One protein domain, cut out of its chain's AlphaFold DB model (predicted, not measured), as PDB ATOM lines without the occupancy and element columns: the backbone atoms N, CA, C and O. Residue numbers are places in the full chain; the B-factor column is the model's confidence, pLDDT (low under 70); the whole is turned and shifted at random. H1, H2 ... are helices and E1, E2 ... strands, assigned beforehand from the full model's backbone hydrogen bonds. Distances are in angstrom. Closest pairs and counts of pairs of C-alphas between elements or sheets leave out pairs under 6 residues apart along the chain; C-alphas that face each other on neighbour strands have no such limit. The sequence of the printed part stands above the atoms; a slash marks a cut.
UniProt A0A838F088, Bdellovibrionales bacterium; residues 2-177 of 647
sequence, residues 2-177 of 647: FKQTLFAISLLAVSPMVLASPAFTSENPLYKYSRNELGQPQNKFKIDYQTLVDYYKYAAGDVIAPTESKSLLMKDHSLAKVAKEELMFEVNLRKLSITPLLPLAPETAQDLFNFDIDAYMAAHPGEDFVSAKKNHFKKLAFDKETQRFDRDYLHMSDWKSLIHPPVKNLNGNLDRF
ATOM      1  N   PHE A   2     -63.355  67.459 -58.157       26.97
ATOM      2  CA  PHE A   2     -62.599  66.993 -59.344       26.97
ATOM      3  C   PHE A   2     -62.412  65.461 -59.498       26.97
ATOM      4  O   PHE A   2     -62.322  64.961 -60.616       26.97
ATOM      5  N   LYS A   3     -62.394  64.684 -58.401       28.58
ATOM      6  CA  LYS A   3     -62.279  63.209 -58.456       28.58
ATOM      7  C   LYS A   3     -63.575  62.485 -58.860       28.58
ATOM      8  O   LYS A   3     -63.488  61.375 -59.369       28.58
ATOM      9  N   GLN A   4     -64.749  63.094 -58.670       27.89
ATOM     10  CA  GLN A   4     -66.030  62.509 -59.100       27.89
ATOM     11  C   GLN A   4     -66.274  62.735 -60.600       27.89
ATOM     12  O   GLN A   4     -66.771  61.842 -61.279       27.89
ATOM     13  N   THR A   5     -65.822  63.867 -61.145       26.88
ATOM     14  CA  THR A   5     -65.941  64.196 -62.576       26.88
ATOM     15  C   THR A   5     -65.041  63.320 -63.459       26.88
ATOM     16  O   THR A   5     -65.470  62.860 -64.511       26.88
ATOM     17  N   LEU A   6     -63.825  62.987 -63.008       29.81
ATOM     18  CA  LEU A   6     -62.932  62.049 -63.711       29.81
ATOM     19  C   LEU A   6     -63.438  60.593 -63.691       29.81
ATOM     20  O   LEU A   6     -63.155  59.836 -64.616       29.81
ATOM     21  N   PHE A   7     -64.211  60.205 -62.671       32.53
ATOM     22  CA  PHE A   7     -64.806  58.866 -62.593       32.53
ATOM     23  C   PHE A   7     -65.964  58.706 -63.590       32.53
ATOM     24  O   PHE A   7     -66.025  57.691 -64.281       32.53
ATOM     25  N   ALA A   8     -66.799  59.740 -63.751       29.23
ATOM     26  CA  ALA A   8     -67.850  59.790 -64.772       29.23
ATOM     27  C   ALA A   8     -67.283  59.752 -66.207       29.23
ATOM     28  O   ALA A   8     -67.839  59.084 -67.072       29.23
ATOM     29  N   ILE A   9     -66.119  60.368 -66.444       31.45
ATOM     30  CA  ILE A   9     -65.442  60.335 -67.754       31.45
ATOM     31  C   ILE A   9     -64.861  58.945 -68.074       31.45
ATOM     32  O   ILE A   9     -64.771  58.567 -69.237       31.45
ATOM     33  N   SER A  10     -64.538  58.127 -67.066       34.62
ATOM     34  CA  SER A  10     -64.074  56.746 -67.285       34.62
ATOM     35  C   SER A  10     -65.192  55.734 -67.586       34.62
ATOM     36  O   SER A  10     -64.889  54.640 -68.061       34.62
ATOM     37  N   LEU A  11     -66.459  56.098 -67.341       34.75
ATOM     38  CA  LEU A  11     -67.635  55.348 -67.801       34.75
ATOM     39  C   LEU A  11     -67.974  55.666 -69.266       34.75
ATOM     40  O   LEU A  11     -68.471  54.792 -69.957       34.75
ATOM     41  N   LEU A  12     -67.627  56.854 -69.773       32.66
ATOM     42  CA  LEU A  12     -67.923  57.294 -71.148       32.66
ATOM     43  C   LEU A  12     -67.100  56.598 -72.255       32.66
ATOM     44  O   LEU A  12     -67.300  56.884 -73.428       32.66
ATOM     45  N   ALA A  13     -66.188  55.684 -71.907       36.97
ATOM     46  CA  ALA A  13     -65.455  54.839 -72.862       36.97
ATOM     47  C   ALA A  13     -66.026  53.407 -72.950       36.97
ATOM     48  O   ALA A  13     -65.333  52.466 -73.335       36.97
ATOM     49  N   VAL A  14     -67.273  53.242 -72.518       38.59
ATOM     50  CA  VAL A  14     -68.078  52.027 -72.603       38.59
ATOM     51  C   VAL A  14     -69.254  52.385 -73.512       38.59
ATOM     52  O   VAL A  14     -69.826  53.458 -73.322       38.59
ATOM     53  N   SER A  15     -69.567  51.555 -74.522       39.12
ATOM     54  CA  SER A  15     -70.661  51.834 -75.474       39.12
ATOM     55  C   SER A  15     -71.916  52.293 -74.704       39.12
ATOM     56  O   SER A  15     -72.212  51.705 -73.654       39.12
ATOM     57  N   PRO A  16     -72.650  53.330 -75.156       37.91
ATOM     58  CA  PRO A  16     -73.874  53.800 -74.500       37.91
ATOM     59  C   PRO A  16     -74.869  52.663 -74.211       37.91
ATOM     60  O   PRO A  16     -75.542  52.677 -73.182       37.91
ATOM     61  N   MET A  17     -74.877  51.625 -75.054       41.66
ATOM     62  CA  MET A  17     -75.696  50.420 -74.898       41.66
ATOM     63  C   MET A  17     -75.232  49.519 -73.736       41.66
ATOM     64  O   MET A  17     -76.044  48.868 -73.086       41.66
ATOM     65  N   VAL A  18     -73.940  49.541 -73.390       41.38
ATOM     66  CA  VAL A  18     -73.385  48.826 -72.230       41.38
ATOM     67  C   VAL A  18     -73.588  49.605 -70.923       41.38
ATOM     68  O   VAL A  18     -73.729  49.007 -69.858       41.38
ATOM     69  N   LEU A  19     -73.667  50.936 -70.971       39.31
ATOM     70  CA  LEU A  19     -74.111  51.737 -69.819       39.31
ATOM     71  C   LEU A  19     -75.622  51.613 -69.571       39.31
ATOM     72  O   LEU A  19     -76.055  51.715 -68.426       39.31
ATOM     73  N   ALA A  20     -76.394  51.317 -70.620       42.19
ATOM     74  CA  ALA A  20     -77.772  50.836 -70.537       42.19
ATOM     75  C   ALA A  20     -77.871  49.307 -70.325       42.19
ATOM     76  O   ALA A  20     -78.977  48.769 -70.278       42.19
ATOM     77  N   SER A  21     -76.739  48.600 -70.175       44.53
ATOM     78  CA  SER A  21     -76.734  47.150 -69.976       44.53
ATOM     79  C   SER A  21     -77.451  46.810 -68.674       44.53
ATOM     80  O   SER A  21     -77.166  47.418 -67.632       44.53
ATOM     81  N   PRO A  22     -78.298  45.774 -68.668       42.69
ATOM     82  CA  PRO A  22     -78.974  45.324 -67.463       42.69
ATOM     83  C   PRO A  22     -78.017  44.880 -66.340       42.69
ATOM     84  O   PRO A  22     -78.481  44.641 -65.239       42.69
ATOM     85  N   ALA A  23     -76.687  44.832 -66.528       46.31
ATOM     86  CA  ALA A  23     -75.694  44.539 -65.476       46.31
ATOM     87  C   ALA A  23     -75.742  45.471 -64.237       46.31
ATOM     88  O   ALA A  23     -75.071  45.203 -63.234       46.31
ATOM     89  N   PHE A  24     -76.532  46.550 -64.290       55.47
ATOM     90  CA  PHE A  24     -76.712  47.530 -63.216       55.47
ATOM     91  C   PHE A  24     -78.123  47.572 -62.609       55.47
ATOM     92  O   PHE A  24     -78.357  48.398 -61.722       55.47
ATOM     93  N   THR A  25     -79.038  46.690 -63.017       66.75
ATOM     94  CA  THR A  25     -80.321  46.491 -62.325       66.75
ATOM     95  C   THR A  25     -80.186  45.365 -61.300       66.75
ATOM     96  O   THR A  25     -79.411  44.431 -61.488       66.75
ATOM     97  N   SER A  26     -80.925  45.439 -60.189       75.06
ATOM     98  CA  SER A  26     -80.875  44.422 -59.122       75.06
ATOM     99  C   SER A  26     -81.327  43.028 -59.570       75.06
ATOM    100  O   SER A  26     -81.050  42.054 -58.879       75.06
ATOM    101  N   GLU A  27     -82.021  42.936 -60.705       83.50
ATOM    102  CA  GLU A  27     -82.493  41.681 -61.296       83.50
ATOM    103  C   GLU A  27     -81.390  40.920 -62.037       83.50
ATOM    104  O   GLU A  27     -81.498  39.713 -62.235       83.50
ATOM    105  N   ASN A  28     -80.311  41.599 -62.433       89.19
ATOM    106  CA  ASN A  28     -79.229  40.960 -63.159       89.19
ATOM    107  C   ASN A  28     -78.342  40.130 -62.218       89.19
ATOM    108  O   ASN A  28     -77.803  40.678 -61.248       89.19
ATOM    109  N   PRO A  29     -78.086  38.846 -62.528       93.56
ATOM    110  CA  PRO A  29     -77.258  37.975 -61.688       93.56
ATOM    111  C   PRO A  29     -75.839  38.501 -61.402       93.56
ATOM    112  O   PRO A  29     -75.242  38.162 -60.378       93.56
ATOM    113  N   LEU A  30     -75.297  39.374 -62.260       92.69
ATOM    114  CA  LEU A  30     -73.975  39.982 -62.089       92.69
ATOM    115  C   LEU A  30     -73.966  41.191 -61.140       92.69
ATOM    116  O   LEU A  30     -72.890  41.610 -60.708       92.69
ATOM    117  N   TYR A  31     -75.129  41.749 -60.785       89.19
ATOM    118  CA  TYR A  31     -75.245  43.016 -60.053       89.19
ATOM    119  C   TYR A  31     -74.480  43.029 -58.725       89.19
ATOM    120  O   TYR A  31     -73.753  43.976 -58.421       89.19
ATOM    121  N   LYS A  32     -74.598  41.961 -57.928       89.56
ATOM    122  CA  LYS A  32     -73.923  41.870 -56.622       89.56
ATOM    123  C   LYS A  32     -72.396  41.780 -56.738       89.56
ATOM    124  O   LYS A  32     -71.698  42.163 -55.807       89.56
ATOM    125  N   TYR A  33     -71.883  41.305 -57.874       92.00
ATOM    126  CA  TYR A  33     -70.445  41.165 -58.128       92.00
ATOM    127  C   TYR A  33     -69.845  42.402 -58.801       92.00
ATOM    128  O   TYR A  33     -68.661  42.691 -58.626       92.00
ATOM    129  N   SER A  34     -70.657  43.169 -59.535       87.00
ATOM    130  CA  SER A  34     -70.227  44.406 -60.192       87.00
ATOM    131  C   SER A  34     -69.967  45.553 -59.214       87.00
ATOM    132  O   SER A  34     -69.555  46.634 -59.634       87.00
ATOM    133  N   ARG A  35     -70.147  45.330 -57.905       86.12
ATOM    134  CA  ARG A  35     -69.899  46.293 -56.827       86.12
ATOM    135  C   ARG A  35     -68.896  45.743 -55.816       86.12
ATOM    136  O   ARG A  35     -68.810  44.538 -55.615       86.12
ATOM    137  N   ASN A  36     -68.073  46.609 -55.230       85.75
ATOM    138  CA  ASN A  36     -67.180  46.227 -54.131       85.75
ATOM    139  C   ASN A  36     -67.934  46.205 -52.796       85.75
ATOM    140  O   ASN A  36     -69.113  46.545 -52.735       85.75
ATOM    141  N   GLU A  37     -67.240  45.852 -51.715       85.00
ATOM    142  CA  GLU A  37     -67.799  45.826 -50.354       85.00
ATOM    143  C   GLU A  37     -68.377  47.184 -49.909       85.00
ATOM    144  O   GLU A  37     -69.251  47.238 -49.050       85.00
ATOM    145  N   LEU A  38     -67.936  48.285 -50.530       85.31
ATOM    146  CA  LEU A  38     -68.428  49.646 -50.299       85.31
ATOM    147  C   LEU A  38     -69.580  50.039 -51.247       85.31
ATOM    148  O   LEU A  38     -69.951  51.210 -51.317       85.31
ATOM    149  N   GLY A  39     -70.110  49.098 -52.035       81.25
ATOM    150  CA  GLY A  39     -71.173  49.327 -53.017       81.25
ATOM    151  C   GLY A  39     -70.731  50.067 -54.287       81.25
ATOM    152  O   GLY A  39     -71.572  50.411 -55.124       81.25
ATOM    153  N   GLN A  40     -69.433  50.322 -54.466       81.50
ATOM    154  CA  GLN A  40     -68.906  51.080 -55.604       81.50
ATOM    155  C   GLN A  40     -68.729  50.180 -56.834       81.50
ATOM    156  O   GLN A  40     -68.229  49.064 -56.683       81.50
ATOM    157  N   PRO A  41     -69.069  50.652 -58.050       81.81
ATOM    158  CA  PRO A  41     -68.903  49.874 -59.274       81.81
ATOM    159  C   PRO A  41     -67.459  49.415 -59.518       81.81
ATOM    160  O   PRO A  41     -66.505  50.172 -59.324       81.81
ATOM    161  N   GLN A  42     -67.310  48.192 -60.018       86.88
ATOM    162  CA  GLN A  42     -66.045  47.573 -60.391       86.88
ATOM    163  C   GLN A  42     -66.076  47.143 -61.857       86.88
ATOM    164  O   GLN A  42     -67.056  46.592 -62.343       86.88
ATOM    165  N   ASN A  43     -64.960  47.337 -62.562       84.62
ATOM    166  CA  ASN A  43     -64.837  46.935 -63.969       84.62
ATOM    167  C   ASN A  43     -64.460  45.460 -64.155       84.62
ATOM    168  O   ASN A  43     -64.550  44.940 -65.266       84.62
ATOM    169  N   LYS A  44     -63.964  44.823 -63.093       92.19
ATOM    170  CA  LYS A  44     -63.527  43.433 -63.085       92.19
ATOM    171  C   LYS A  44     -63.967  42.765 -61.800       92.19
ATOM    172  O   LYS A  44     -63.760  43.332 -60.732       92.19
ATOM    173  N   PHE A  45     -64.509  41.566 -61.915       94.62
ATOM    174  CA  PHE A  45     -64.937  40.764 -60.777       94.62
ATOM    175  C   PHE A  45     -64.989  39.289 -61.166       94.62
ATOM    176  O   PHE A  45     -64.856  38.944 -62.342       94.62
ATOM    177  N   LYS A  46     -65.132  38.421 -60.165       97.12
ATOM    178  CA  LYS A  46     -65.176  36.972 -60.356       97.12
ATOM    179  C   LYS A  46     -66.570  36.440 -60.068       97.12
ATOM    180  O   LYS A  46     -67.187  36.883 -59.104       97.12
ATOM    181  N   ILE A  47     -67.010  35.483 -60.871       97.12
ATOM    182  CA  ILE A  47     -68.273  34.760 -60.694       97.12
ATOM    183  C   ILE A  47     -68.032  33.255 -60.799       97.12
ATOM    184  O   ILE A  47     -67.063  32.828 -61.433       97.12
ATOM    185  N   ASP A  48     -68.894  32.470 -60.166       97.38
ATOM    186  CA  ASP A  48     -68.937  31.017 -60.337       97.38
ATOM    187  C   ASP A  48     -69.718  30.623 -61.603       97.38
ATOM    188  O   ASP A  48     -70.358  31.455 -62.256       97.38
ATOM    189  N   TYR A  49     -69.633  29.343 -61.971       96.25
ATOM    190  CA  TYR A  49     -70.318  28.793 -63.140       96.25
ATOM    191  C   TYR A  49     -71.839  28.964 -63.070       96.25
ATOM    192  O   TYR A  49     -72.441  29.364 -64.062       96.25
ATOM    193  N   GLN A  50     -72.464  28.724 -61.911       96.56
ATOM    194  CA  GLN A  50     -73.922  28.827 -61.784       96.56
ATOM    195  C   GLN A  50     -74.410  30.263 -62.007       96.56
ATOM    196  O   GLN A  50     -75.368  30.480 -62.737       96.56
ATOM    197  N   THR A  51     -73.697  31.255 -61.475       96.88
ATOM    198  CA  THR A  51     -73.979  32.674 -61.726       96.88
ATOM    199  C   THR A  51     -73.880  33.009 -63.214       96.88
ATOM    200  O   THR A  51     -74.673  33.798 -63.724       96.88
ATOM    201  N   LEU A  52     -72.907  32.430 -63.928       96.44
ATOM    202  CA  LEU A  52     -72.777  32.617 -65.373       96.44
ATOM    203  C   LEU A  52     -73.948  31.981 -66.139       96.44
ATOM    204  O   LEU A  52     -74.458  32.592 -67.075       96.44
ATOM    205  N   VAL A  53     -74.396  30.792 -65.726       96.19
ATOM    206  CA  VAL A  53     -75.596  30.136 -66.272       96.19
ATOM    207  C   VAL A  53     -76.831  31.011 -66.060       96.19
ATOM    208  O   VAL A  53     -77.555  31.291 -67.015       96.19
ATOM    209  N   ASP A  54     -77.040  31.500 -64.837       95.50
ATOM    210  CA  ASP A  54     -78.170  32.364 -64.498       95.50
ATOM    211  C   ASP A  54     -78.122  33.675 -65.297       95.50
ATOM    212  O   ASP A  54     -79.150  34.145 -65.787       95.50
ATOM    213  N   TYR A  55     -76.927  34.249 -65.481       94.94
ATOM    214  CA  TYR A  55     -76.727  35.438 -66.306       94.94
ATOM    215  C   TYR A  55     -77.122  35.204 -67.763       94.94
ATOM    216  O   TYR A  55     -77.834  36.032 -68.327       94.94
ATOM    217  N   TYR A  56     -76.699  34.093 -68.374       94.75
ATOM    218  CA  TYR A  56     -77.079  33.794 -69.753       94.75
ATOM    219  C   TYR A  56     -78.568  33.518 -69.899       94.75
ATOM    220  O   TYR A  56     -79.173  34.032 -70.834       94.75
ATOM    221  N   LYS A  57     -79.188  32.828 -68.939       93.69
ATOM    222  CA  LYS A  57     -80.644  32.653 -68.926       93.69
ATOM    223  C   LYS A  57     -81.385  33.988 -68.829       93.69
ATOM    224  O   LYS A  57     -82.380  34.196 -69.513       93.69
ATOM    225  N   TYR A  58     -80.894  34.904 -67.996       92.25
ATOM    226  CA  TYR A  58     -81.460  36.246 -67.860       92.25
ATOM    227  C   TYR A  58     -81.273  37.088 -69.134       92.25
ATOM    228  O   TYR A  58     -82.201  37.761 -69.569       92.25
ATOM    229  N   ALA A  59     -80.076  37.067 -69.725       89.38
ATOM    230  CA  ALA A  59     -79.700  37.979 -70.803       89.38
ATOM    231  C   ALA A  59     -80.047  37.472 -72.213       89.38
ATOM    232  O   ALA A  59     -80.289  38.280 -73.103       89.38
ATOM    233  N   ALA A  60     -80.057  36.154 -72.419       89.69
ATOM    234  CA  ALA A  60     -80.265  35.505 -73.714       89.69
ATOM    235  C   ALA A  60     -81.480  34.554 -73.728       89.69
ATOM    236  O   ALA A  60     -81.742  33.915 -74.746       89.69
ATOM    237  N   GLY A  61     -82.226  34.433 -72.624       89.31
ATOM    238  CA  GLY A  61     -83.331  33.478 -72.518       89.31
ATOM    239  C   GLY A  61     -82.847  32.036 -72.684       89.31
ATOM    240  O   GLY A  61     -81.816  31.651 -72.133       89.31
ATOM    241  N   ASP A  62     -83.571  31.249 -73.480       91.06
ATOM    242  CA  ASP A  62     -83.244  29.839 -73.744       91.06
ATOM    243  C   ASP A  62     -82.241  29.646 -74.902       91.06
ATOM    244  O   ASP A  62     -81.867  28.521 -75.225       91.06
ATOM    245  N   VAL A  63     -81.756  30.732 -75.518       93.94
ATOM    246  CA  VAL A  63     -80.816  30.695 -76.655       93.94
ATOM    247  C   VAL A  63     -79.450  30.120 -76.266       93.94
ATOM    248  O   VAL A  63     -78.786  29.470 -77.076       93.94
ATOM    249  N   ILE A  64     -79.001  30.381 -75.036       94.19
ATOM    250  CA  ILE A  64     -77.717  29.902 -74.516       94.19
ATOM    251  C   ILE A  64     -77.993  29.006 -73.318       94.19
ATOM    252  O   ILE A  64     -78.357  29.476 -72.242       94.19
ATOM    253  N   ALA A  65     -77.746  27.712 -73.497       91.94
ATOM    254  CA  ALA A  65     -77.967  26.706 -72.468       91.94
ATOM    255  C   ALA A  65     -76.637  26.095 -72.001       91.94
ATOM    256  O   ALA A  65     -75.726  25.911 -72.813       91.94
ATOM    257  N   PRO A  66     -76.486  25.741 -70.712       93.19
ATOM    258  CA  PRO A  66     -75.336  24.962 -70.263       93.19
ATOM    259  C   PRO A  66     -75.316  23.591 -70.950       93.19
ATOM    260  O   PRO A  66     -76.358  22.986 -71.196       93.19
ATOM    261  N   THR A  67     -74.128  23.073 -71.252       89.56
ATOM    262  CA  THR A  67     -73.983  21.736 -71.854       89.56
ATOM    263  C   THR A  67     -73.999  20.637 -70.805       89.56
ATOM    264  O   THR A  67     -73.662  20.881 -69.651       89.56
ATOM    265  N   GLU A  68     -74.338  19.401 -71.178       82.75
ATOM    266  CA  GLU A  68     -74.124  18.240 -70.305       82.75
ATOM    267  C   GLU A  68     -72.636  17.849 -70.238       82.75
ATOM    268  O   GLU A  68     -71.859  18.098 -71.161       82.75
ATOM    269  N   SER A  69     -72.224  17.292 -69.095       60.31
ATOM    270  CA  SER A  69     -70.822  17.152 -68.676       60.31
ATOM    271  C   SER A  69     -69.924  16.431 -69.695       60.31
ATOM    272  O   SER A  69     -70.154  15.275 -70.048       60.31
ATOM    273  N   LYS A  70     -68.844  17.110 -70.107       69.25
ATOM    274  CA  LYS A  70     -67.672  16.536 -70.785       69.25
ATOM    275  C   LYS A  70     -66.431  16.796 -69.938       69.25
ATOM    276  O   LYS A  70     -66.336  17.829 -69.276       69.25
ATOM    277  N   SER A  71     -65.449  15.900 -70.010       82.62
ATOM    278  CA  SER A  71     -64.129  16.148 -69.429       82.62
ATOM    279  C   SER A  71     -63.521  17.425 -70.013       82.62
ATOM    280  O   SER A  71     -63.505  17.609 -71.232       82.62
ATOM    281  N   LEU A  72     -63.015  18.303 -69.150       90.50
ATOM    282  CA  LEU A  72     -62.456  19.586 -69.565       90.50
ATOM    283  C   LEU A  72     -61.003  19.409 -70.017       90.50
ATOM    284  O   LEU A  72     -60.170  18.939 -69.240       90.50
ATOM    285  N   LEU A  73     -60.683  19.813 -71.249       91.62
ATOM    286  CA  LEU A  73     -59.297  19.899 -71.704       91.62
ATOM    287  C   LEU A  73     -58.707  21.265 -71.357       91.62
ATOM    288  O   LEU A  73     -59.316  22.318 -71.555       91.62
ATOM    289  N   MET A  74     -57.482  21.234 -70.856       90.19
ATOM    290  CA  MET A  74     -56.652  22.393 -70.557       90.19
ATOM    291  C   MET A  74     -55.912  22.863 -71.819       90.19
ATOM    292  O   MET A  74     -55.793  22.123 -72.795       90.19
ATOM    293  N   LYS A  75     -55.359  24.083 -71.815       84.12
ATOM    294  CA  LYS A  75     -54.573  24.625 -72.947       84.12
ATOM    295  C   LYS A  75     -53.351  23.788 -73.322       84.12
ATOM    296  O   LYS A  75     -52.882  23.883 -74.449       84.12
ATOM    297  N   ASP A  76     -52.820  23.006 -72.389       82.06
ATOM    298  CA  ASP A  76     -51.724  22.061 -72.620       82.06
ATOM    299  C   ASP A  76     -52.213  20.666 -73.056       82.06
ATOM    300  O   ASP A  76     -51.419  19.731 -73.130       82.06
ATOM    301  N   HIS A  77     -53.509  20.536 -73.357       83.69
ATOM    302  CA  HIS A  77     -54.211  19.306 -73.719       83.69
ATOM    303  C   HIS A  77     -54.275  18.237 -72.614       83.69
ATOM    304  O   HIS A  77     -54.684  17.106 -72.880       83.69
ATOM    305  N   SER A  78     -53.928  18.576 -71.368       88.94
ATOM    306  CA  SER A  78     -54.192  17.710 -70.216       88.94
ATOM    307  C   SER A  78     -55.668  17.762 -69.797       88.94
ATOM    308  O   SER A  78     -56.385  18.721 -70.095       88.94
ATOM    309  N   LEU A  79     -56.142  16.723 -69.105       91.94
ATOM    310  CA  LEU A  79     -57.482  16.713 -68.518       91.94
ATOM    311  C   LEU A  79     -57.484  17.490 -67.200       91.94
ATOM    312  O   LEU A  79     -56.665  17.226 -66.313       91.94
ATOM    313  N   ALA A  80     -58.427  18.417 -67.051       87.94
ATOM    314  CA  ALA A  80     -58.640  19.105 -65.789       87.94
ATOM    315  C   ALA A  80     -59.178  18.130 -64.731       87.94
ATOM    316  O   ALA A  80     -59.968  17.233 -65.026       87.94
ATOM    317  N   LYS A  81     -58.769  18.335 -63.477       88.12
ATOM    318  CA  LYS A  81     -59.221  17.545 -62.317       88.12
ATOM    319  C   LYS A  81     -60.383  18.190 -61.556       88.12
ATOM    320  O   LYS A  81     -60.659  17.786 -60.435       88.12
ATOM    321  N   VAL A  82     -61.002  19.214 -62.134       87.19
ATOM    322  CA  VAL A  82     -62.119  19.956 -61.538       87.19
ATOM    323  C   VAL A  82     -63.380  19.720 -62.354       87.19
ATOM    324  O   VAL A  82     -63.303  19.547 -63.575       87.19
ATOM    325  N   ALA A  83     -64.529  19.713 -61.684       89.44
ATOM    326  CA  ALA A  83     -65.823  19.698 -62.354       89.44
ATOM    327  C   ALA A  83     -66.108  21.061 -63.010       89.44
ATOM    328  O   ALA A  83     -65.560  22.088 -62.598       89.44
ATOM    329  N   LYS A  84     -66.972  21.097 -64.033       90.19
ATOM    330  CA  LYS A  84     -67.327  22.363 -64.706       90.19
ATOM    331  C   LYS A  84     -68.049  23.328 -63.756       90.19
ATOM    332  O   LYS A  84     -67.873  24.534 -63.868       90.19
ATOM    333  N   GLU A  85     -68.805  22.792 -62.801       92.50
ATOM    334  CA  GLU A  85     -69.558  23.535 -61.790       92.50
ATOM    335  C   GLU A  85     -68.636  24.283 -60.816       92.50
ATOM    336  O   GLU A  85     -69.035  25.287 -60.232       92.50
ATOM    337  N   GLU A  86     -67.387  23.833 -60.681       92.88
ATOM    338  CA  GLU A  86     -66.358  24.456 -59.842       92.88
ATOM    339  C   GLU A  86     -65.561  25.542 -60.588       92.88
ATOM    340  O   GLU A  86     -64.651  26.158 -60.024       92.88
ATOM    341  N   LEU A  87     -65.860  25.787 -61.870       95.31
ATOM    342  CA  LEU A  87     -65.168  26.808 -62.643       95.31
ATOM    343  C   LEU A  87     -65.526  28.212 -62.155       95.31
ATOM    344  O   LEU A  87     -66.683  28.561 -61.929       95.31
ATOM    345  N   MET A  88     -64.493  29.045 -62.091       97.56
ATOM    346  CA  MET A  88     -64.600  30.470 -61.815       97.56
ATOM    347  C   MET A  88     -64.254  31.267 -63.068       97.56
ATOM    348  O   MET A  88     -63.361  30.889 -63.833       97.56
ATOM    349  N   PHE A  89     -64.901  32.415 -63.236       98.00
ATOM    350  CA  PHE A  89     -64.764  33.278 -64.406       98.00
ATOM    351  C   PHE A  89     -64.417  34.702 -63.982       98.00
ATOM    352  O   PHE A  89     -64.952  35.199 -62.997       98.00
ATOM    353  N   GLU A  90     -63.534  35.373 -64.725       97.56
ATOM    354  CA  GLU A  90     -63.369  36.829 -64.655       97.56
ATOM    355  C   GLU A  90     -64.349  37.481 -65.633       97.56
ATOM    356  O   GLU A  90     -64.283  37.247 -66.840       97.56
ATOM    357  N   VAL A  91     -65.210  38.352 -65.116       95.62
ATOM    358  CA  VAL A  91     -65.998  39.284 -65.922       95.62
ATOM    359  C   VAL A  91     -65.211  40.577 -66.068       95.62
ATOM    360  O   VAL A  91     -64.703  41.117 -65.085       95.62
ATOM    361  N   ASN A  92     -65.109  41.093 -67.292       90.25
ATOM    362  CA  ASN A  92     -64.432  42.347 -67.594       90.25
ATOM    363  C   ASN A  92     -65.348  43.271 -68.399       90.25
ATOM    364  O   ASN A  92     -65.476  43.133 -69.617       90.25
ATOM    365  N   LEU A  93     -65.930  44.258 -67.717       84.50
ATOM    366  CA  LEU A  93     -66.893  45.195 -68.301       84.50
ATOM    367  C   LEU A  93     -66.262  46.163 -69.307       84.50
ATOM    368  O   LEU A  93     -66.946  46.653 -70.192       84.50
ATOM    369  N   ARG A  94     -64.949  46.416 -69.233       80.00
ATOM    370  CA  ARG A  94     -64.261  47.259 -70.231       80.00
ATOM    371  C   ARG A  94     -63.999  46.524 -71.539       80.00
ATOM    372  O   ARG A  94     -63.883  47.156 -72.578       80.00
ATOM    373  N   LYS A  95     -63.821  45.204 -71.472       76.69
ATOM    374  CA  LYS A  95     -63.572  44.353 -72.644       76.69
ATOM    375  C   LYS A  95     -64.830  43.654 -73.157       76.69
ATOM    376  O   LYS A  95     -64.741  42.946 -74.153       76.69
ATOM    377  N   LEU A  96     -65.957  43.814 -72.460       82.38
ATOM    378  CA  LEU A  96     -67.219  43.126 -72.739       82.38
ATOM    379  C   LEU A  96     -67.044  41.607 -72.859       82.38
ATOM    380  O   LEU A  96     -67.553  40.968 -73.784       82.38
ATOM    381  N   SER A  97     -66.254  41.043 -71.941       87.44
ATOM    382  CA  SER A  97     -65.794  39.659 -72.026       87.44
ATOM    383  C   SER A  97     -65.872  38.935 -70.689       87.44
ATOM    384  O   SER A  97     -65.526  39.507 -69.651       87.44
ATOM    385  N   ILE A  98     -66.205  37.652 -70.752       94.94
ATOM    386  CA  ILE A  98     -66.139  36.697 -69.646       94.94
ATOM    387  C   ILE A  98     -65.069  35.657 -69.988       94.94
ATOM    388  O   ILE A  98     -65.054  35.124 -71.094       94.94
ATOM    389  N   THR A  99     -64.134  35.388 -69.081       94.88
ATOM    390  CA  THR A  99     -63.007  34.476 -69.339       94.88
ATOM    391  C   THR A  99     -62.871  33.471 -68.199       94.88
ATOM    392  O   THR A  99     -62.847  33.893 -67.040       94.88
ATOM    393  N   PRO A 100     -62.746  32.161 -68.479       94.38
ATOM    394  CA  PRO A 100     -62.493  31.180 -67.432       94.38
ATOM    395  C   PRO A 100     -61.135  31.462 -66.776       94.38
ATOM    396  O   PRO A 100     -60.139  31.714 -67.456       94.38
ATOM    397  N   LEU A 101     -61.085  31.426 -65.443       94.44
ATOM    398  CA  LEU A 101     -59.831  31.589 -64.700       94.44
ATOM    399  C   LEU A 101     -58.909  30.381 -64.880       94.44
ATOM    400  O   LEU A 101     -57.686  30.524 -64.843       94.44
ATOM    401  N   LEU A 102     -59.492  29.199 -65.087       91.62
ATOM    402  CA  LEU A 102     -58.749  28.013 -65.476       91.62
ATOM    403  C   LEU A 102     -58.388  28.112 -66.970       91.62
ATOM    404  O   LEU A 102     -59.269  28.402 -67.783       91.62
ATOM    405  N   PRO A 103     -57.125  27.873 -67.372       91.00
ATOM    406  CA  PRO A 103     -56.709  27.965 -68.767       91.00
ATOM    407  C   PRO A 103     -57.195  26.746 -69.561       91.00
ATOM    408  O   PRO A 103     -56.416  25.854 -69.893       91.00
ATOM    409  N   LEU A 104     -58.488  26.728 -69.872       90.38
ATOM    410  CA  LEU A 104     -59.133  25.727 -70.716       90.38
ATOM    411  C   LEU A 104     -58.673  25.850 -72.172       90.38
ATOM    412  O   LEU A 104     -58.383  26.949 -72.659       90.38
ATOM    413  N   ALA A 105     -58.630  24.719 -72.876       89.94
ATOM    414  CA  ALA A 105     -58.521  24.708 -74.328       89.94
ATOM    415  C   ALA A 105     -59.694  25.512 -74.926       89.94
ATOM    416  O   ALA A 105     -60.815  25.390 -74.419       89.94
ATOM    417  N   PRO A 106     -59.492  26.302 -75.999       89.75
ATOM    418  CA  PRO A 106     -60.551  27.158 -76.539       89.75
ATOM    419  C   PRO A 106     -61.832  26.398 -76.885       89.75
ATOM    420  O   PRO A 106     -62.936  26.828 -76.566       89.75
ATOM    421  N   GLU A 107     -61.686  25.205 -77.460       88.94
ATOM    422  CA  GLU A 107     -62.815  24.351 -77.809       88.94
ATOM    423  C   GLU A 107     -63.585  23.842 -76.585       88.94
ATOM    424  O   GLU A 107     -64.803  23.726 -76.670       88.94
ATOM    425  N   THR A 108     -62.904  23.618 -75.455       91.31
ATOM    426  CA  THR A 108     -63.533  23.268 -74.171       91.31
ATOM    427  C   THR A 108     -64.249  24.462 -73.556       91.31
ATOM    428  O   THR A 108     -65.374  24.316 -73.100       91.31
ATOM    429  N   ALA A 109     -63.637  25.651 -73.569       92.25
ATOM    430  CA  ALA A 109     -64.284  26.870 -73.081       92.25
ATOM    431  C   ALA A 109     -65.556  27.195 -73.883       92.25
ATOM    432  O   ALA A 109     -66.571  27.589 -73.313       92.25
ATOM    433  N   GLN A 110     -65.513  26.982 -75.200       91.94
ATOM    434  CA  GLN A 110     -66.674  27.097 -76.082       91.94
ATOM    435  C   GLN A 110     -67.754  26.051 -75.768       91.94
ATOM    436  O   GLN A 110     -68.925  26.395 -75.805       91.94
ATOM    437  N   ASP A 111     -67.369  24.818 -75.419       91.94
ATOM    438  CA  ASP A 111     -68.288  23.711 -75.101       91.94
ATOM    439  C   ASP A 111     -68.956  23.825 -73.724       91.94
ATOM    440  O   ASP A 111     -69.732  22.946 -73.363       91.94
ATOM    441  N   LEU A 112     -68.681  24.872 -72.939       93.94
ATOM    442  CA  LEU A 112     -69.387  25.107 -71.674       93.94
ATOM    443  C   LEU A 112     -70.862  25.472 -71.884       93.94
ATOM    444  O   LEU A 112     -71.675  25.261 -70.980       93.94
ATOM    445  N   PHE A 113     -71.194  25.994 -73.069       94.06
ATOM    446  CA  PHE A 113     -72.542  26.397 -73.449       94.06
ATOM    447  C   PHE A 113     -72.883  25.928 -74.866       94.06
ATOM    448  O   PHE A 113     -72.052  25.981 -75.769       94.06
ATOM    449  N   ASN A 114     -74.125  25.491 -75.052       92.56
ATOM    450  CA  ASN A 114     -74.721  25.204 -76.348       92.56
ATOM    451  C   ASN A 114     -75.501  26.421 -76.840       92.56
ATOM    452  O   ASN A 114     -76.007  27.219 -76.050       92.56
ATOM    453  N   PHE A 115     -75.618  26.516 -78.160       93.50
ATOM    454  CA  PHE A 115     -76.477  27.480 -78.825       93.50
ATOM    455  C   PHE A 115     -77.738  26.779 -79.330       93.50
ATOM    456  O   PHE A 115     -77.639  25.861 -80.150       93.50
ATOM    457  N   ASP A 116     -78.899  27.201 -78.838       92.94
ATOM    458  CA  ASP A 116     -80.193  26.712 -79.304       92.94
ATOM    459  C   ASP A 116     -80.668  27.558 -80.492       92.94
ATOM    460  O   ASP A 116     -81.058  28.720 -80.366       92.94
ATOM    461  N   ILE A 117     -80.608  26.949 -81.674       91.56
ATOM    462  CA  ILE A 117     -80.974  27.592 -82.935       91.56
ATOM    463  C   ILE A 117     -82.478  27.839 -83.019       91.56
ATOM    464  O   ILE A 117     -82.876  28.854 -83.585       91.56
ATOM    465  N   ASP A 118     -83.311  26.955 -82.467       91.12
ATOM    466  CA  ASP A 118     -84.767  27.103 -82.554       91.12
ATOM    467  C   ASP A 118     -85.238  28.224 -81.633       91.12
ATOM    468  O   ASP A 118     -86.007  29.087 -82.058       91.12
ATOM    469  N   ALA A 119     -84.702  28.281 -80.410       93.44
ATOM    470  CA  ALA A 119     -84.933  29.404 -79.507       93.44
ATOM    471  C   ALA A 119     -84.440  30.725 -80.125       93.44
ATOM    472  O   ALA A 119     -85.139  31.739 -80.068       93.44
ATOM    473  N   TYR A 120     -83.271  30.715 -80.780       93.94
ATOM    474  CA  TYR A 120     -82.748  31.896 -81.467       93.94
ATOM    475  C   TYR A 120     -83.649  32.354 -82.616       93.94
ATOM    476  O   TYR A 120     -83.956  33.538 -82.722       93.94
ATOM    477  N   MET A 121     -84.096  31.435 -83.474       93.44
ATOM    478  CA  MET A 121     -84.985  31.749 -84.597       93.44
ATOM    479  C   MET A 121     -86.376  32.192 -84.130       93.44
ATOM    480  O   MET A 121     -86.999  33.024 -84.787       93.44
ATOM    481  N   ALA A 122     -86.854  31.697 -82.984       92.69
ATOM    482  CA  ALA A 122     -88.084  32.183 -82.363       92.69
ATOM    483  C   ALA A 122     -87.943  33.635 -81.866       92.69
ATOM    484  O   ALA A 122     -88.866  34.433 -82.033       92.69
ATOM    485  N   ALA A 123     -86.785  33.995 -81.300       90.75
ATOM    486  CA  ALA A 123     -86.487  35.356 -80.845       90.75
ATOM    487  C   ALA A 123     -86.166  36.329 -81.999       90.75
ATOM    488  O   ALA A 123     -86.456  37.526 -81.922       90.75
ATOM    489  N   HIS A 124     -85.587  35.820 -83.087       91.56
ATOM    490  CA  HIS A 124     -85.172  36.586 -84.258       91.56
ATOM    491  C   HIS A 124     -85.726  35.933 -85.533       91.56
ATOM    492  O   HIS A 124     -85.012  35.175 -86.184       91.56
ATOM    493  N   PRO A 125     -86.983  36.219 -85.919       89.62
ATOM    494  CA  PRO A 125     -87.633  35.523 -87.025       89.62
ATOM    495  C   PRO A 125     -86.835  35.573 -88.337       89.62
ATOM    496  O   PRO A 125     -86.373  36.636 -88.764       89.62
ATOM    497  N   GLY A 126     -86.713  34.418 -88.990       90.06
ATOM    498  CA  GLY A 126     -86.079  34.209 -90.293       90.06
ATOM    499  C   GLY A 126     -86.530  32.877 -90.900       90.06
ATOM    500  O   GLY A 126     -87.085  32.036 -90.193       90.06
ATOM    501  N   GLU A 127     -86.325  32.681 -92.204       91.88
ATOM    502  CA  GLU A 127     -86.657  31.408 -92.872       91.88
ATOM    503  C   GLU A 127     -85.717  30.260 -92.473       91.88
ATOM    504  O   GLU A 127     -86.079  29.089 -92.577       91.88
ATOM    505  N   ASP A 128     -84.510  30.614 -92.045       93.19
ATOM    506  CA  ASP A 128     -83.421  29.742 -91.619       93.19
ATOM    507  C   ASP A 128     -82.567  30.475 -90.568       93.19
ATOM    508  O   ASP A 128     -82.791  31.655 -90.261       93.19
ATOM    509  N   PHE A 129     -81.573  29.792 -90.003       93.62
ATOM    510  CA  PHE A 129     -80.701  30.397 -88.998       93.62
ATOM    511  C   PHE A 129     -79.952  31.631 -89.520       93.62
ATOM    512  O   PHE A 129     -79.816  32.627 -88.811       93.62
ATOM    513  N   VAL A 130     -79.437  31.593 -90.746       92.56
ATOM    514  CA  VAL A 130     -78.618  32.679 -91.293       92.56
ATOM    515  C   VAL A 130     -79.435  33.940 -91.575       92.56
ATOM    516  O   VAL A 130     -78.964  35.043 -91.302       92.56
ATOM    517  N   SER A 131     -80.662  33.819 -92.069       91.56
ATOM    518  CA  SER A 131     -81.595  34.934 -92.252       91.56
ATOM    519  C   SER A 131     -82.052  35.498 -90.907       91.56
ATOM    520  O   SER A 131     -82.013  36.716 -90.730       91.56
ATOM    521  N   ALA A 132     -82.353  34.644 -89.921       94.19
ATOM    522  CA  ALA A 132     -82.582  35.056 -88.533       94.19
ATOM    523  C   ALA A 132     -81.382  35.841 -87.972       94.19
ATOM    524  O   ALA A 132     -81.528  36.912 -87.380       94.19
ATOM    525  N   LYS A 133     -80.163  35.352 -88.232       92.69
ATOM    526  CA  LYS A 133     -78.909  36.013 -87.863       92.69
ATOM    527  C   LYS A 133     -78.770  37.372 -88.541       92.69
ATOM    528  O   LYS A 133     -78.577  38.361 -87.845       92.69
ATOM    529  N   LYS A 134     -78.938  37.463 -89.862       89.75
ATOM    530  CA  LYS A 134     -78.913  38.743 -90.592       89.75
ATOM    531  C   LYS A 134     -79.936  39.733 -90.020       89.75
ATOM    532  O   LYS A 134     -79.586  40.883 -89.774       89.75
ATOM    533  N   ASN A 135     -81.164  39.288 -89.749       89.50
ATOM    534  CA  ASN A 135     -82.225  40.123 -89.175       89.50
ATOM    535  C   ASN A 135     -81.895  40.629 -87.768       89.50
ATOM    536  O   ASN A 135     -82.282  41.742 -87.415       89.50
ATOM    537  N   HIS A 136     -81.181  39.836 -86.971       91.12
ATOM    538  CA  HIS A 136     -80.683  40.277 -85.677       91.12
ATOM    539  C   HIS A 136     -79.563  41.315 -85.829       91.12
ATOM    540  O   HIS A 136     -79.690  42.421 -85.313       91.12
ATOM    541  N   PHE A 137     -78.513  41.006 -86.596       88.81
ATOM    542  CA  PHE A 137     -77.361  41.897 -86.763       88.81
ATOM    543  C   PHE A 137     -77.736  43.258 -87.366       88.81
ATOM    544  O   PHE A 137     -77.127  44.258 -87.004       88.81
ATOM    545  N   LYS A 138     -78.772  43.334 -88.214       85.75
ATOM    546  CA  LYS A 138     -79.317  44.604 -88.743       85.75
ATOM    547  C   LYS A 138     -79.823  45.573 -87.667       85.75
ATOM    548  O   LYS A 138     -79.978  46.752 -87.954       85.75
ATOM    549  N   LYS A 139     -80.097  45.090 -86.452       86.12
ATOM    550  CA  LYS A 139     -80.541  45.908 -85.310       86.12
ATOM    551  C   LYS A 139     -79.384  46.368 -84.424       86.12
ATOM    552  O   LYS A 139     -79.598  47.188 -83.537       86.12
ATOM    553  N   LEU A 140     -78.188  45.818 -84.630       83.94
ATOM    554  CA  LEU A 140     -77.006  46.103 -83.826       83.94
ATOM    555  C   LEU A 140     -76.194  47.220 -84.484       83.94
ATOM    556  O   LEU A 140     -75.985  47.216 -85.699       83.94
ATOM    557  N   ALA A 141     -75.693  48.154 -83.680       82.19
ATOM    558  CA  ALA A 141     -74.757  49.159 -84.167       82.19
ATOM    559  C   ALA A 141     -73.419  48.498 -84.529       82.19
ATOM    560  O   ALA A 141     -72.945  47.613 -83.815       82.19
ATOM    561  N   PHE A 142     -72.799  48.929 -85.627       77.62
ATOM    562  CA  PHE A 142     -71.483  48.454 -86.053       77.62
ATOM    563  C   PHE A 142     -70.451  49.569 -85.941       77.62
ATOM    564  O   PHE A 142     -70.577  50.625 -86.559       77.62
ATOM    565  N   ASP A 143     -69.398  49.319 -85.174       72.94
ATOM    566  CA  ASP A 143     -68.263  50.222 -85.063       72.94
ATOM    567  C   ASP A 143     -67.268  49.936 -86.195       72.94
ATOM    568  O   ASP A 143     -66.554  48.930 -86.173       72.94
ATOM    569  N   LYS A 144     -67.197  50.837 -87.184       67.12
ATOM    570  CA  LYS A 144     -66.275  50.726 -88.329       67.12
ATOM    571  C   LYS A 144     -64.791  50.805 -87.924       67.12
ATOM    572  O   LYS A 144     -63.950  50.243 -88.628       67.12
ATOM    573  N   GLU A 145     -64.434  51.457 -86.812       65.44
ATOM    574  CA  GLU A 145     -63.043  51.527 -86.337       65.44
ATOM    575  C   GLU A 145     -62.615  50.198 -85.711       65.44
ATOM    576  O   GLU A 145     -61.528  49.683 -85.998       65.44
ATOM    577  N   THR A 146     -63.483  49.622 -84.878       66.25
ATOM    578  CA  THR A 146     -63.203  48.361 -84.187       66.25
ATOM    579  C   THR A 146     -63.735  47.125 -84.905       66.25
ATOM    580  O   THR A 146     -63.567  46.047 -84.341       66.25
ATOM    581  N   GLN A 147     -64.332  47.280 -86.102       69.00
ATOM    582  CA  GLN A 147     -65.082  46.305 -86.930       69.00
ATOM    583  C   GLN A 147     -65.813  45.245 -86.101       69.00
ATOM    584  O   GLN A 147     -65.646  44.033 -86.279       69.00
ATOM    585  N   ARG A 148     -66.593  45.723 -85.134       75.88
ATOM    586  CA  ARG A 148     -67.393  44.899 -84.232       75.88
ATOM    587  C   ARG A 148     -68.795  45.465 -84.153       75.88
ATOM    588  O   ARG A 148     -68.983  46.675 -84.132       75.88
ATOM    589  N   PHE A 149     -69.758  44.561 -84.059       79.44
ATOM    590  CA  PHE A 149     -71.095  44.928 -83.632       79.44
ATOM    591  C   PHE A 149     -71.123  45.135 -82.121       79.44
ATOM    592  O   PHE A 149     -70.398  44.458 -81.375       79.44
ATOM    593  N   ASP A 150     -71.999  46.035 -81.694       81.00
ATOM    594  CA  ASP A 150     -72.477  46.081 -80.324       81.00
ATOM    595  C   ASP A 150     -73.047  44.716 -79.916       81.00
ATOM    596  O   ASP A 150     -73.416  43.874 -80.742       81.00
ATOM    597  N   ARG A 151     -73.046  44.467 -78.609       81.25
ATOM    598  CA  ARG A 151     -73.496  43.203 -78.024       81.25
ATOM    599  C   ARG A 151     -74.637  43.476 -77.067       81.25
ATOM    600  O   ARG A 151     -74.494  44.325 -76.189       81.25
ATOM    601  N   ASP A 152     -75.692  42.680 -77.169       81.88
ATOM    602  CA  ASP A 152     -76.823  42.745 -76.239       81.88
ATOM    603  C   ASP A 152     -76.420  42.319 -74.818       81.88
ATOM    604  O   ASP A 152     -77.009  42.756 -73.827       81.88
ATOM    605  N   TYR A 153     -75.385  41.479 -74.697       87.56
ATOM    606  CA  TYR A 153     -74.873  40.980 -73.424       87.56
ATOM    607  C   TYR A 153     -73.373  40.621 -73.472       87.56
ATOM    608  O   TYR A 153     -72.681  40.763 -74.478       87.56
ATOM    609  N   LEU A 154     -72.813  40.221 -72.327       89.75
ATOM    610  CA  LEU A 154     -71.401  39.879 -72.157       89.75
ATOM    611  C   LEU A 154     -71.143  38.448 -72.632       89.75
ATOM    612  O   LEU A 154     -71.760  37.498 -72.154       89.75
ATOM    613  N   HIS A 155     -70.186  38.271 -73.535       89.81
ATOM    614  CA  HIS A 155     -69.896  36.966 -74.136       89.81
ATOM    615  C   HIS A 155     -68.618  36.354 -73.572       89.81
ATOM    616  O   HIS A 155     -67.711  37.059 -73.116       89.81
ATOM    617  N   MET A 156     -68.512  35.031 -73.672       92.56
ATOM    618  CA  MET A 156     -67.252  34.342 -73.422       92.56
ATOM    619  C   MET A 156     -66.174  34.840 -74.390       92.56
ATOM    620  O   MET A 156     -66.403  34.979 -75.592       92.56
ATOM    621  N   SER A 157     -64.963  35.067 -73.886       88.81
ATOM    622  CA  SER A 157     -63.836  35.550 -74.693       88.81
ATOM    623  C   SER A 157     -63.467  34.610 -75.841       88.81
ATOM    624  O   SER A 157     -62.930  35.058 -76.854       88.81
ATOM    625  N   ASP A 158     -63.743  33.313 -75.692       89.50
ATOM    626  CA  ASP A 158     -63.453  32.306 -76.710       89.50
ATOM    627  C   ASP A 158     -64.481  32.273 -77.849       89.50
ATOM    628  O   ASP A 158     -64.196  31.692 -78.892       89.50
ATOM    629  N   TRP A 159     -65.624  32.958 -77.715       90.19
ATOM    630  CA  TRP A 159     -66.580  33.142 -78.817       90.19
ATOM    631  C   TRP A 159     -66.131  34.224 -79.809       90.19
ATOM    632  O   TRP A 159     -66.694  34.339 -80.895       90.19
ATOM    633  N   LYS A 160     -65.072  34.982 -79.484       87.06
ATOM    634  CA  LYS A 160     -64.474  35.986 -80.377       87.06
ATOM    635  C   LYS A 160     -65.506  37.024 -80.833       87.06
ATOM    636  O   LYS A 160     -66.097  37.676 -79.974       87.06
ATOM    637  N   SER A 161     -65.688  37.211 -82.139       81.19
ATOM    638  CA  SER A 161     -66.628  38.155 -82.750       81.19
ATOM    639  C   SER A 161     -68.060  37.633 -82.776       81.19
ATOM    640  O   SER A 161     -68.966  38.407 -83.076       81.19
ATOM    641  N   LEU A 162     -68.275  36.354 -82.458       88.25
ATOM    642  CA  LEU A 162     -69.609  35.779 -82.423       88.25
ATOM    643  C   LEU A 162     -70.401  36.307 -81.231       88.25
ATOM    644  O   LEU A 162     -69.866  36.648 -80.170       88.25
ATOM    645  N   ILE A 163     -71.715  36.326 -81.433       87.31
ATOM    646  CA  ILE A 163     -72.701  36.623 -80.394       87.31
ATOM    647  C   ILE A 163     -73.274  35.359 -79.744       87.31
ATOM    648  O   ILE A 163     -74.245  35.413 -79.008       87.31
ATOM    649  N   HIS A 164     -72.680  34.209 -80.046       91.69
ATOM    650  CA  HIS A 164     -73.102  32.896 -79.589       91.69
ATOM    651  C   HIS A 164     -71.881  31.967 -79.501       91.69
ATOM    652  O   HIS A 164     -70.867  32.237 -80.161       91.69
ATOM    653  N   PRO A 165     -71.941  30.860 -78.736       92.69
ATOM    654  CA  PRO A 165     -70.931  29.817 -78.846       92.69
ATOM    655  C   PRO A 165     -70.890  29.267 -80.284       92.69
ATOM    656  O   PRO A 165     -71.945  29.149 -80.918       92.69
ATOM    657  N   PRO A 166     -69.705  28.934 -80.833       92.38
ATOM    658  CA  PRO A 166     -69.604  28.371 -82.176       92.38
ATOM    659  C   PRO A 166     -70.478  27.124 -82.344       92.38
ATOM    660  O   PRO A 166     -70.426  26.200 -81.531       92.38
ATOM    661  N   VAL A 167     -71.243  27.074 -83.433       92.38
ATOM    662  CA  VAL A 167     -72.075  25.922 -83.785       92.38
ATOM    663  C   VAL A 167     -71.177  24.876 -84.433       92.38
ATOM    664  O   VAL A 167     -70.781  24.998 -85.595       92.38
ATOM    665  N   LYS A 168     -70.819  23.849 -83.655       88.19
ATOM    666  CA  LYS A 168     -69.874  22.809 -84.091       88.19
ATOM    667  C   LYS A 168     -70.507  21.734 -84.973       88.19
ATOM    668  O   LYS A 168     -69.862  21.237 -85.893       88.19
ATOM    669  N   ASN A 169     -71.761  21.382 -84.694       83.00
ATOM    670  CA  ASN A 169     -72.464  20.287 -85.356       83.00
ATOM    671  C   ASN A 169     -73.595  20.835 -86.228       83.00
ATOM    672  O   ASN A 169     -74.607  21.299 -85.710       83.00
ATOM    673  N   LEU A 170     -73.436  20.723 -87.546       83.62
ATOM    674  CA  LEU A 170     -74.485  21.008 -88.527       83.62
ATOM    675  C   LEU A 170     -75.121  19.698 -88.991       83.62
ATOM    676  O   LEU A 170     -74.984  19.299 -90.144       83.62
ATOM    677  N   ASN A 171     -75.727  18.967 -88.059       75.31
ATOM    678  CA  ASN A 171     -76.358  17.691 -88.381       75.31
ATOM    679  C   ASN A 171     -77.729  17.920 -89.031       75.31
ATOM    680  O   ASN A 171     -78.467  18.820 -88.632       75.31
ATOM    681  N   GLY A 172     -78.095  17.048 -89.972       71.88
ATOM    682  CA  GLY A 172     -79.388  17.095 -90.655       71.88
ATOM    683  C   GLY A 172     -79.366  17.943 -91.927       71.88
ATOM    684  O   GLY A 172     -78.331  18.079 -92.574       71.88
ATOM    685  N   ASN A 173     -80.531  18.465 -92.311       81.69
ATOM    686  CA  ASN A 173     -80.674  19.275 -93.517       81.69
ATOM    687  C   ASN A 173     -79.990  20.646 -93.333       81.69
ATOM    688  O   ASN A 173     -80.353  21.399 -92.424       81.69
ATOM    689  N   LEU A 174     -79.037  20.976 -94.215       86.88
ATOM    690  CA  LEU A 174     -78.358  22.275 -94.227       86.88
ATOM    691  C   LEU A 174     -79.323  23.448 -94.442       86.88
ATOM    692  O   LEU A 174     -79.024  24.537 -93.961       86.88
ATOM    693  N   ASP A 175     -80.498  23.219 -95.037       87.19
ATOM    694  CA  ASP A 175     -81.515  24.255 -95.250       87.19
ATOM    695  C   ASP A 175     -82.001  24.906 -93.955       87.19
ATOM    696  O   ASP A 175     -82.422  26.058 -93.960       87.19
ATOM    697  N   ARG A 176     -81.931  24.191 -92.824       88.19
ATOM    698  CA  ARG A 176     -82.239  24.777 -91.511       88.19
ATOM    699  C   ARG A 176     -81.265  25.904 -91.161       88.19
ATOM    700  O   ARG A 176     -81.632  26.857 -90.479       88.19
ATOM    701  N   PHE A 177     -80.012  25.772 -91.585       91.00
ATOM    702  CA  PHE A 177     -78.957  26.727 -91.282       91.00
ATOM    703  C   PHE A 177     -78.874  27.815 -92.345       91.00
ATOM    704  O   PHE A 177     -78.819  28.996 -92.018       91.00
TER     705      PHE A 177
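Overview. This is residues 2 to 177 of the 647 residues of a protein of Bdellovibrionales bacterium (UniProt A0A838F088). In a loop-rich body of little regular structure, H3 joins sheet E1 E3 E4 to the pair E2 E5, both antiparallel; H5 packs on H3's far end, H6 on H5, and residues 2 to 9 of H1 stick out. Six named helices and five strands hold 70 of 176 printed residues, mixed in class. It is compact, radius of gyration of the C-alphas 17.4 A, spanning 61 by 43 by 31 A.

Arrangement. E3, residues 88 to 92, is antiparallel to E1, residues 44 to 48, N 47 and O 89 being 3.0 A apart, and makes a hairpin with E4, residues 97 to 100. H3, residues 49 to 63, only grazes this sheet; its residues 62 to 63 touch H5, residues 117 to 123, C-alphas 63 and 119 being 5.2 A apart.

Along the chain. H3 is 17.2 A long from C-alpha 49 at (-70.318, 28.793, -63.140).

Size, cuts and confidence. The printed part has no cut; links 20 to 43 and 67 to 87 are long; residues 2 to 25 have pLDDT under 70.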